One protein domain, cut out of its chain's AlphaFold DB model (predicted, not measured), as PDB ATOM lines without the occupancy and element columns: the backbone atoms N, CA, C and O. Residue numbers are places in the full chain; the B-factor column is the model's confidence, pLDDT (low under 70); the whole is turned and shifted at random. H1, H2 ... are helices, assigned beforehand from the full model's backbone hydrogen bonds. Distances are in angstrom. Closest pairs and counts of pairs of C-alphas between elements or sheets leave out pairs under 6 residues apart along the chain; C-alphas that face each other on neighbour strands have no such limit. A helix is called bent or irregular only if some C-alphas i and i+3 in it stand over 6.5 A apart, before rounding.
ATOM      1  N   PRO A  30     -31.172   2.527  -3.960       84.12
ATOM      2  CA  PRO A  30     -31.044   2.537  -2.509       84.12
ATOM      3  C   PRO A  30     -29.644   3.020  -2.082       84.12
ATOM      4  O   PRO A  30     -28.661   2.651  -2.735       84.12
ATOM      5  N   PRO A  31     -29.501   3.738  -0.950       84.88
ATOM      6  CA  PRO A  31     -28.202   4.243  -0.492       84.88
ATOM      7  C   PRO A  31     -27.130   3.156  -0.332       84.88
ATOM      8  O   PRO A  31     -25.945   3.416  -0.518       84.88
ATOM      9  N   SER A  32     -27.532   1.922  -0.009       84.56
ATOM     10  CA  SER A  32     -26.627   0.772   0.086       84.56
ATOM     11  C   SER A  32     -25.994   0.400  -1.257       84.56
ATOM     12  O   SER A  32     -24.812   0.063  -1.299       84.56
ATOM     13  N   ILE A  33     -26.759   0.480  -2.348       87.25
ATOM     14  CA  ILE A  33     -26.292   0.201  -3.710       87.25
ATOM     15  C   ILE A  33     -25.362   1.323  -4.174       87.25
ATOM     16  O   ILE A  33     -24.285   1.051  -4.700       87.25
ATOM     17  N   GLU A  34     -25.735   2.581  -3.928       88.25
ATOM     18  CA  GLU A  34     -24.897   3.734  -4.275       88.25
ATOM     19  C   GLU A  34     -23.561   3.718  -3.531       88.25
ATOM     20  O   GLU A  34     -22.510   3.888  -4.151       88.25
ATOM     21  N   TYR A  35     -23.589   3.441  -2.227       90.19
ATOM     22  CA  TYR A  35     -22.382   3.324  -1.416       90.19
ATOM     23  C   TYR A  35     -21.501   2.148  -1.858       90.19
ATOM     24  O   TYR A  35     -20.287   2.300  -1.975       90.19
ATOM     25  N   GLY A  36     -22.099   0.992  -2.169       91.44
ATOM     26  CA  GLY A  36     -21.367  -0.155  -2.708       91.44
ATOM     27  C   GLY A  36     -20.649   0.179  -4.018       91.44
ATOM     28  O   GLY A  36     -19.454  -0.070  -4.148       91.44
ATOM     29  N   CYS A  37     -21.344   0.820  -4.964       91.69
ATOM     30  CA  CYS A  37     -20.741   1.262  -6.224       91.69
ATOM     31  C   CYS A  37     -19.625   2.285  -6.029       91.69
ATOM     32  O   CYS A  37     -18.640   2.264  -6.761       91.69
ATOM     33  N   PHE A  38     -19.776   3.182  -5.057       93.19
ATOM     34  CA  PHE A  38     -18.757   4.168  -4.737       93.19
ATOM     35  C   PHE A  38     -17.458   3.506  -4.262       93.19
ATOM     36  O   PHE A  38     -16.385   3.860  -4.744       93.19
ATOM     37  N   LEU A  39     -17.545   2.503  -3.382       92.50
ATOM     38  CA  LEU A  39     -16.371   1.752  -2.933       92.50
ATOM     39  C   LEU A  39     -15.721   0.956  -4.068       92.50
ATOM     40  O   LEU A  39     -14.503   1.000  -4.217       92.50
ATOM     41  N   LEU A  40     -16.526   0.283  -4.896       94.31
ATOM     42  CA  LEU A  40     -16.023  -0.446  -6.064       94.31
ATOM     43  C   LEU A  40     -15.327   0.480  -7.069       94.31
ATOM     44  O   LEU A  40     -14.330   0.099  -7.670       94.31
ATOM     45  N   CYS A  41     -15.815   1.709  -7.226       94.38
ATOM     46  CA  CYS A  41     -15.173   2.703  -8.080       94.38
ATOM     47  C   CYS A  41     -13.776   3.083  -7.569       94.38
ATOM     48  O   CYS A  41     -12.833   3.196  -8.355       94.38
ATOM     49  N   ILE A  42     -13.621   3.257  -6.253       94.06
ATOM     50  CA  ILE A  42     -12.319   3.563  -5.647       94.06
ATOM     51  C   ILE A  42     -11.359   2.389  -5.851       94.06
ATOM     52  O   ILE A  42     -10.220   2.609  -6.259       94.06
ATOM     53  N   ASP A  43     -11.826   1.160  -5.623       93.25
ATOM     54  CA  ASP A  43     -11.025  -0.052  -5.818       93.25
ATOM     55  C   ASP A  43     -10.592  -0.218  -7.282       93.25
ATOM     56  O   ASP A  43      -9.408  -0.392  -7.561       93.25
ATOM     57  N   TYR A  44     -11.508  -0.015  -8.232       93.44
ATOM     58  CA  TYR A  44     -11.208   0.015  -9.667       93.44
ATOM     59  C   TYR A  44     -10.090   1.013 -10.001       93.44
ATOM     60  O   TYR A  44      -9.146   0.699 -10.731       93.44
ATOM     61  N   LEU A  45     -10.154   2.226  -9.446       92.94
ATOM     62  CA  LEU A  45      -9.113   3.224  -9.677       92.94
ATOM     63  C   LEU A  45      -7.766   2.829  -9.058       92.94
ATOM     64  O   LEU A  45      -6.718   3.056  -9.666       92.94
ATOM     65  N   GLN A  46      -7.770   2.251  -7.861       92.56
ATOM     66  CA  GLN A  46      -6.538   1.851  -7.186       92.56
ATOM     67  C   GLN A  46      -5.892   0.647  -7.868       92.56
ATOM     68  O   GLN A  46      -4.713   0.701  -8.214       92.56
ATOM     69  N   VAL A  47      -6.664  -0.415  -8.082       90.44
ATOM     70  CA  VAL A  47      -6.175  -1.719  -8.532       90.44
ATOM     71  C   VAL A  47      -6.053  -1.764 -10.049       90.44
ATOM     72  O   VAL A  47      -4.961  -1.991 -10.567       90.44
ATOM     73  N   GLU A  48      -7.142  -1.511 -10.778       88.69
ATOM     74  CA  GLU A  48      -7.159  -1.685 -12.235       88.69
ATOM     75  C   GLU A  48      -6.486  -0.528 -12.973       88.69
ATOM     76  O   GLU A  48      -5.785  -0.741 -13.963       88.69
ATOM     77  N   ARG A  49      -6.651   0.708 -12.484       87.94
ATOM     78  CA  ARG A  49      -5.981   1.888 -13.063       87.94
ATOM     79  C   ARG A  49      -4.612   2.173 -12.452       87.94
ATOM     80  O   ARG A  49      -3.929   3.085 -12.917       87.94
ATOM     81  N   GLY A  50      -4.194   1.408 -11.443       89.31
ATOM     82  CA  GLY A  50      -2.882   1.543 -10.809       89.31
ATOM     83  C   GLY A  50      -2.678   2.874 -10.079       89.31
ATOM     84  O   GLY A  50      -1.539   3.295  -9.877       89.31
ATOM     85  N   LEU A  51      -3.754   3.559  -9.674       91.56
ATOM     86  CA  LEU A  51      -3.695   4.862  -9.002       91.56
ATOM     87  C   LEU A  51      -3.514   4.742  -7.479       91.56
ATOM     88  O   LEU A  51      -3.929   5.626  -6.735       91.56
ATOM     89  N   VAL A  52      -2.864   3.678  -6.999       89.31
ATOM     90  CA  VAL A  52      -2.647   3.395  -5.563       89.31
ATOM     91  C   VAL A  52      -1.944   4.546  -4.827       89.31
ATOM     92  O   VAL A  52      -2.139   4.739  -3.632       89.31
ATOM     93  N   HIS A  53      -1.122   5.330  -5.529       91.69
ATOM     94  CA  HIS A  53      -0.382   6.458  -4.949       91.69
ATOM     95  C   HIS A  53      -1.179   7.768  -4.887       91.69
ATOM     96  O   HIS A  53      -0.706   8.738  -4.293       91.69
ATOM     97  N   ILE A  54      -2.357   7.823  -5.513       91.50
ATOM     98  CA  ILE A  54      -3.205   9.012  -5.502       91.50
ATOM     99  C   ILE A  54      -3.916   9.103  -4.143       91.50
ATOM    100  O   ILE A  54      -4.424   8.093  -3.649       91.50
ATOM    101  N   PRO A  55      -3.976  10.294  -3.515       94.31
ATOM    102  CA  PRO A  55      -4.680  10.468  -2.254       94.31
ATOM    103  C   PRO A  55      -6.136  10.015  -2.352       94.31
ATOM    104  O   PRO A  55      -6.838  10.345  -3.308       94.31
ATOM    105  N   GLN A  56      -6.618   9.328  -1.316       91.62
ATOM    106  CA  GLN A  56      -7.973   8.779  -1.299       91.62
ATOM    107  C   GLN A  56      -9.049   9.841  -1.574       91.62
ATOM    108  O   GLN A  56      -9.948   9.593  -2.367       91.62
ATOM    109  N   ALA A  57      -8.915  11.049  -1.022       93.62
ATOM    110  CA  ALA A  57      -9.861  12.139  -1.270       93.62
ATOM    111  C   ALA A  57      -9.990  12.513  -2.762       93.62
ATOM    112  O   ALA A  57     -11.065  12.893  -3.217       93.62
ATOM    113  N   GLU A  58      -8.913  12.396  -3.546       94.19
ATOM    114  CA  GLU A  58      -8.964  12.665  -4.986       94.19
ATOM    115  C   GLU A  58      -9.667  11.530  -5.742       94.19
ATOM    116  O   GLU A  58     -10.453  11.792  -6.653       94.19
ATOM    117  N   LEU A  59      -9.444  10.278  -5.334       92.94
ATOM    118  CA  LEU A  59     -10.155   9.117  -5.881       92.94
ATOM    119  C   LEU A  59     -11.659   9.203  -5.596       92.94
ATOM    120  O   LEU A  59     -12.474   9.005  -6.493       92.94
ATOM    121  N   GLU A  60     -12.021   9.571  -4.368       93.62
ATOM    122  CA  GLU A  60     -13.408   9.782  -3.953       93.62
ATOM    123  C   GLU A  60     -14.096  10.867  -4.787       93.62
ATOM    124  O   GLU A  60     -15.225  10.669  -5.237       93.62
ATOM    125  N   ASN A  61     -13.419  11.990  -5.045       95.00
ATOM    126  CA  ASN A  61     -13.960  13.052  -5.894       95.00
ATOM    127  C   ASN A  61     -14.187  12.564  -7.329       95.00
ATOM    128  O   ASN A  61     -15.278  12.742  -7.860       95.00
ATOM    129  N   ARG A  62     -13.219  11.854  -7.923       92.06
ATOM    130  CA  ARG A  62     -13.376  11.270  -9.267       92.06
ATOM    131  C   ARG A  62     -14.556  10.299  -9.340       92.06
ATOM    132  O   ARG A  62     -15.300  10.310 -10.314       92.06
ATOM    133  N   CYS A  63     -14.760   9.491  -8.302       91.56
ATOM    134  CA  CYS A  63     -15.892   8.572  -8.233       91.56
ATOM    135  C   CYS A  63     -17.242   9.278  -8.048       91.56
ATOM    136  O   CYS A  63     -18.247   8.792  -8.563       91.56
ATOM    137  N   ARG A  64     -17.284  10.426  -7.359       90.00
ATOM    138  CA  ARG A  64     -18.493  11.265  -7.258       90.00
ATOM    139  C   ARG A  64     -18.823  11.969  -8.570       90.00
ATOM    140  O   ARG A  64     -19.995  12.049  -8.919       90.00
ATOM    141  N   ASP A  65     -17.802  12.445  -9.278       90.69
ATOM    142  CA  ASP A  65     -17.954  13.109 -10.579       90.69
ATOM    143  C   ASP A  65     -18.368  12.123 -11.686       90.69
ATOM    144  O   ASP A  65     -18.961  12.513 -12.692       90.69
ATOM    145  N   GLY A  66     -18.120  10.833 -11.459       84.69
ATOM    146  CA  GLY A  66     -18.480   9.749 -12.355       84.69
ATOM    147  C   GLY A  66     -17.338   9.391 -13.299       84.69
ATOM    148  O   GLY A  66     -16.622  10.242 -13.825       84.69
ATOM    149  N   ILE A  67     -17.174   8.088 -13.525       87.81
ATOM    150  CA  ILE A  67     -16.092   7.538 -14.341       87.81
ATOM    151  C   ILE A  67     -16.724   6.782 -15.506       87.81
ATOM    152  O   ILE A  67     -17.355   5.755 -15.271       87.81
ATOM    153  N   PRO A  68     -16.572   7.254 -16.756       83.69
ATOM    154  CA  PRO A  68     -17.276   6.679 -17.906       83.69
ATOM    155  C   PRO A  68     -16.974   5.199 -18.153       83.69
ATOM    156  O   PRO A  68     -17.787   4.479 -18.718       83.69
ATOM    157  N   GLU A  69     -15.777   4.761 -17.769       85.50
ATOM    158  CA  GLU A  69     -15.264   3.411 -18.013       85.50
ATOM    159  C   GLU A  69     -15.603   2.444 -16.870       85.50
ATOM    160  O   GLU A  69     -15.389   1.241 -17.002       85.50
ATOM    161  N   PHE A  70     -16.111   2.963 -15.751       89.88
ATOM    162  CA  PHE A  70     -16.492   2.173 -14.592       89.88
ATOM    163  C   PHE A  70     -17.971   1.800 -14.694       89.88
ATOM    164  O   PHE A  70     -18.848   2.660 -14.602       89.88
ATOM    165  N   ASP A  71     -18.247   0.508 -14.850       88.75
ATOM    166  CA  ASP A  71     -19.604  -0.020 -14.763       88.75
ATOM    167  C   ASP A  71     -19.802  -0.729 -13.422       88.75
ATOM    168  O   ASP A  71     -19.096  -1.683 -13.095       88.75
ATOM    169  N   CYS A  72     -20.774  -0.263 -12.636       89.25
ATOM    170  CA  CYS A  72     -21.040  -0.836 -11.328       89.25
ATOM    171  C   CYS A  72     -21.878  -2.114 -11.438       89.25
ATOM    172  O   CYS A  72     -23.097  -2.072 -11.625       89.25
ATOM    173  N   GLU A  73     -21.241  -3.256 -11.188       87.81
ATOM    174  CA  GLU A  73     -21.900  -4.565 -11.173       87.81
ATOM    175  C   GLU A  73     -23.058  -4.667 -10.167       87.81
ATOM    176  O   GLU A  73     -24.039  -5.352 -10.442       87.81
ATOM    177  N   ILE A  74     -23.003  -3.944  -9.040       86.50
ATOM    178  CA  ILE A  74     -24.073  -3.941  -8.032       86.50
ATOM    179  C   ILE A  74     -25.333  -3.271  -8.595       86.50
ATOM    180  O   ILE A  74     -26.427  -3.815  -8.454       86.50
ATOM    181  N   LYS A  75     -25.190  -2.125  -9.278       86.69
ATOM    182  CA  LYS A  75     -26.307  -1.464  -9.975       86.69
ATOM    183  C   LYS A  75     -26.838  -2.333 -11.103       86.69
ATOM    184  O   LYS A  75     -28.047  -2.491 -11.215       86.69
ATOM    185  N   ARG A  76     -25.950  -2.952 -11.884       86.69
ATOM    186  CA  ARG A  76     -26.343  -3.866 -12.962       86.69
ATOM    187  C   ARG A  76     -27.127  -5.070 -12.428       86.69
ATOM    188  O   ARG A  76     -28.136  -5.453 -13.005       86.69
ATOM    189  N   SER A  77     -26.681  -5.657 -11.319       85.56
ATOM    190  CA  SER A  77     -27.368  -6.764 -10.648       85.56
ATOM    191  C   SER A  77     -28.729  -6.332 -10.101       85.56
ATOM    192  O   SER A  77     -29.714  -7.021 -10.332       85.56
ATOM    193  N   TYR A  78     -28.804  -5.160  -9.460       82.00
ATOM    194  CA  TYR A  78     -30.061  -4.577  -8.982       82.00
ATOM    195  C   TYR A  78     -31.059  -4.343 -10.125       82.00
ATOM    196  O   TYR A  78     -32.212  -4.746 -10.032       82.00
ATOM    197  N   ASP A  79     -30.592  -3.776 -11.238       82.75
ATOM    198  CA  ASP A  79     -31.404  -3.518 -12.429       82.75
ATOM    199  C   ASP A  79     -31.922  -4.804 -13.086       82.75
ATOM    200  O   ASP A  79     -33.023  -4.815 -13.633       82.75
ATOM    201  N   ASN A  80     -31.142  -5.885 -13.035       78.38
ATOM    202  CA  ASN A  80     -31.561  -7.196 -13.528       78.38
ATOM    203  C   ASN A  80     -32.512  -7.899 -12.546       78.38
ATOM    204  O   ASN A  80     -33.412  -8.607 -12.985       78.38
ATOM    205  N   HIS A  81     -32.345  -7.686 -11.238       65.12
ATOM    206  CA  HIS A  81     -33.232  -8.225 -10.204       65.12
ATOM    207  C   HIS A  81     -34.603  -7.535 -10.175       65.12
ATOM    208  O   HIS A  81     -35.601  -8.209  -9.938       65.12
ATOM    209  N   GLU A  82     -34.694  -6.242 -10.505       52.62
ATOM    210  CA  GLU A  82     -35.987  -5.557 -10.683       52.62
ATOM    211  C   GLU A  82     -36.862  -6.201 -11.777       52.62
ATOM    212  O   GLU A  82     -38.086  -6.075 -11.735       52.62
ATOM    213  N   ILE A  83     -36.266  -6.923 -12.734       49.94
ATOM    214  CA  ILE A  83     -37.018  -7.662 -13.760       49.94
ATOM    215  C   ILE A  83     -37.683  -8.920 -13.164       49.94
ATOM    216  O   ILE A  83     -38.753  -9.314 -13.630       49.94
ATOM    217  N   ASP A  84     -37.124  -9.500 -12.097       42.69
ATOM    218  CA  ASP A  84     -37.693 -10.659 -11.391       42.69
ATOM    219  C   ASP A  84     -38.598 -10.261 -10.199       42.69
ATOM    220  O   ASP A  84     -39.471 -11.030  -9.785       42.69
ATOM    221  N   ASP A  85     -38.463  -9.039  -9.668       41.62
ATOM    222  CA  ASP A  85     -39.167  -8.569  -8.460       41.62
ATOM    223  C   ASP A  85     -40.602  -8.053  -8.684       41.62
ATOM    224  O   ASP A  85     -41.273  -7.628  -7.740       41.62
ATOM    225  N   CYS A  86     -41.168  -8.212  -9.885       47.53
ATOM    226  CA  CYS A  86     -42.632  -8.236 -10.006       47.53
ATOM    227  C   CYS A  86     -43.256  -9.476  -9.326       47.53
ATOM    228  O   CYS A  86     -44.486  -9.571  -9.294       47.53
TER     229      CYS A  86
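This is residues 30 to 86 of the 100 residues of an uncharacterized protein of Nicotiana attenuata (UniProt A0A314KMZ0). One long helix, H1, has two shorter helices packed on different stretches of it: H3 on its residues 33 to 37 and H2 on its residues 38 to 45, with H2 and H3 apart from each other. Residues 79 to 86, the last turn of H3 and the tail after it, stick out from this body and add to its length. The printed part has 57 residues, with three named helices in the order H1, H2, H3 and no named strand, and its class is all helix. It is loose, with a radius of gyration of the C-alphas of 12.8 A, and it spans 45 by 20 by 15 A.

H1, residues 31 to 48, is the longest helix by residues. H2, residues 56 to 65, touches H1, which meets it with residues 38 to 45 alone. Their closest C-alphas are those of Cys 41 and Cys 63, 5.9 A apart. The lines of H1 and H2 stand at a steep tilt of 60 degrees, and the two run opposite ways. H3, residues 73 to 81, touches H1, which meets it with residues 33 to 37 alone. Their closest C-alphas are those of Ile 33 and Ile 74, 6.4 A apart. The lines of H1 and H3 stand at a steep tilt of 40 degrees, and these two also run opposite ways. H2 and H3 are apart. In H1, H2 and H3 every O i to N i+4 pair is within hydrogen-bond range.

H1 runs from Pro 31, with its C-alpha at (-28.202, 4.243, -0.492), to Glu 48, and measures 24.8 A from first to last C-alpha. H2 runs from Gln 56, with its C-alpha at (-7.973, 8.779, -1.299), to Asp 65 and measures 14.3 A. H3 runs from Glu 73 to His 81, with C-alpha 81 at (-33.232, -8.225, -10.204), and measures 11.9 A. No helix is bent.

The two C-alphas farthest apart are those of His 53 and Cys 86, at 45.0 A. Without residues 79 to 86, which stand free and of which 79 to 81 belong to H3, the body of 49 residues spans 32 by 18 by 15 A, with a radius of gyration of 10.5 A. The printed part has no cut. The links from H1 to H2 and from H2 to H3 are short, with 7 residues each. The mean pLDDT of the printed part of this model is 85.4, and residues 81 to 86 are under 70.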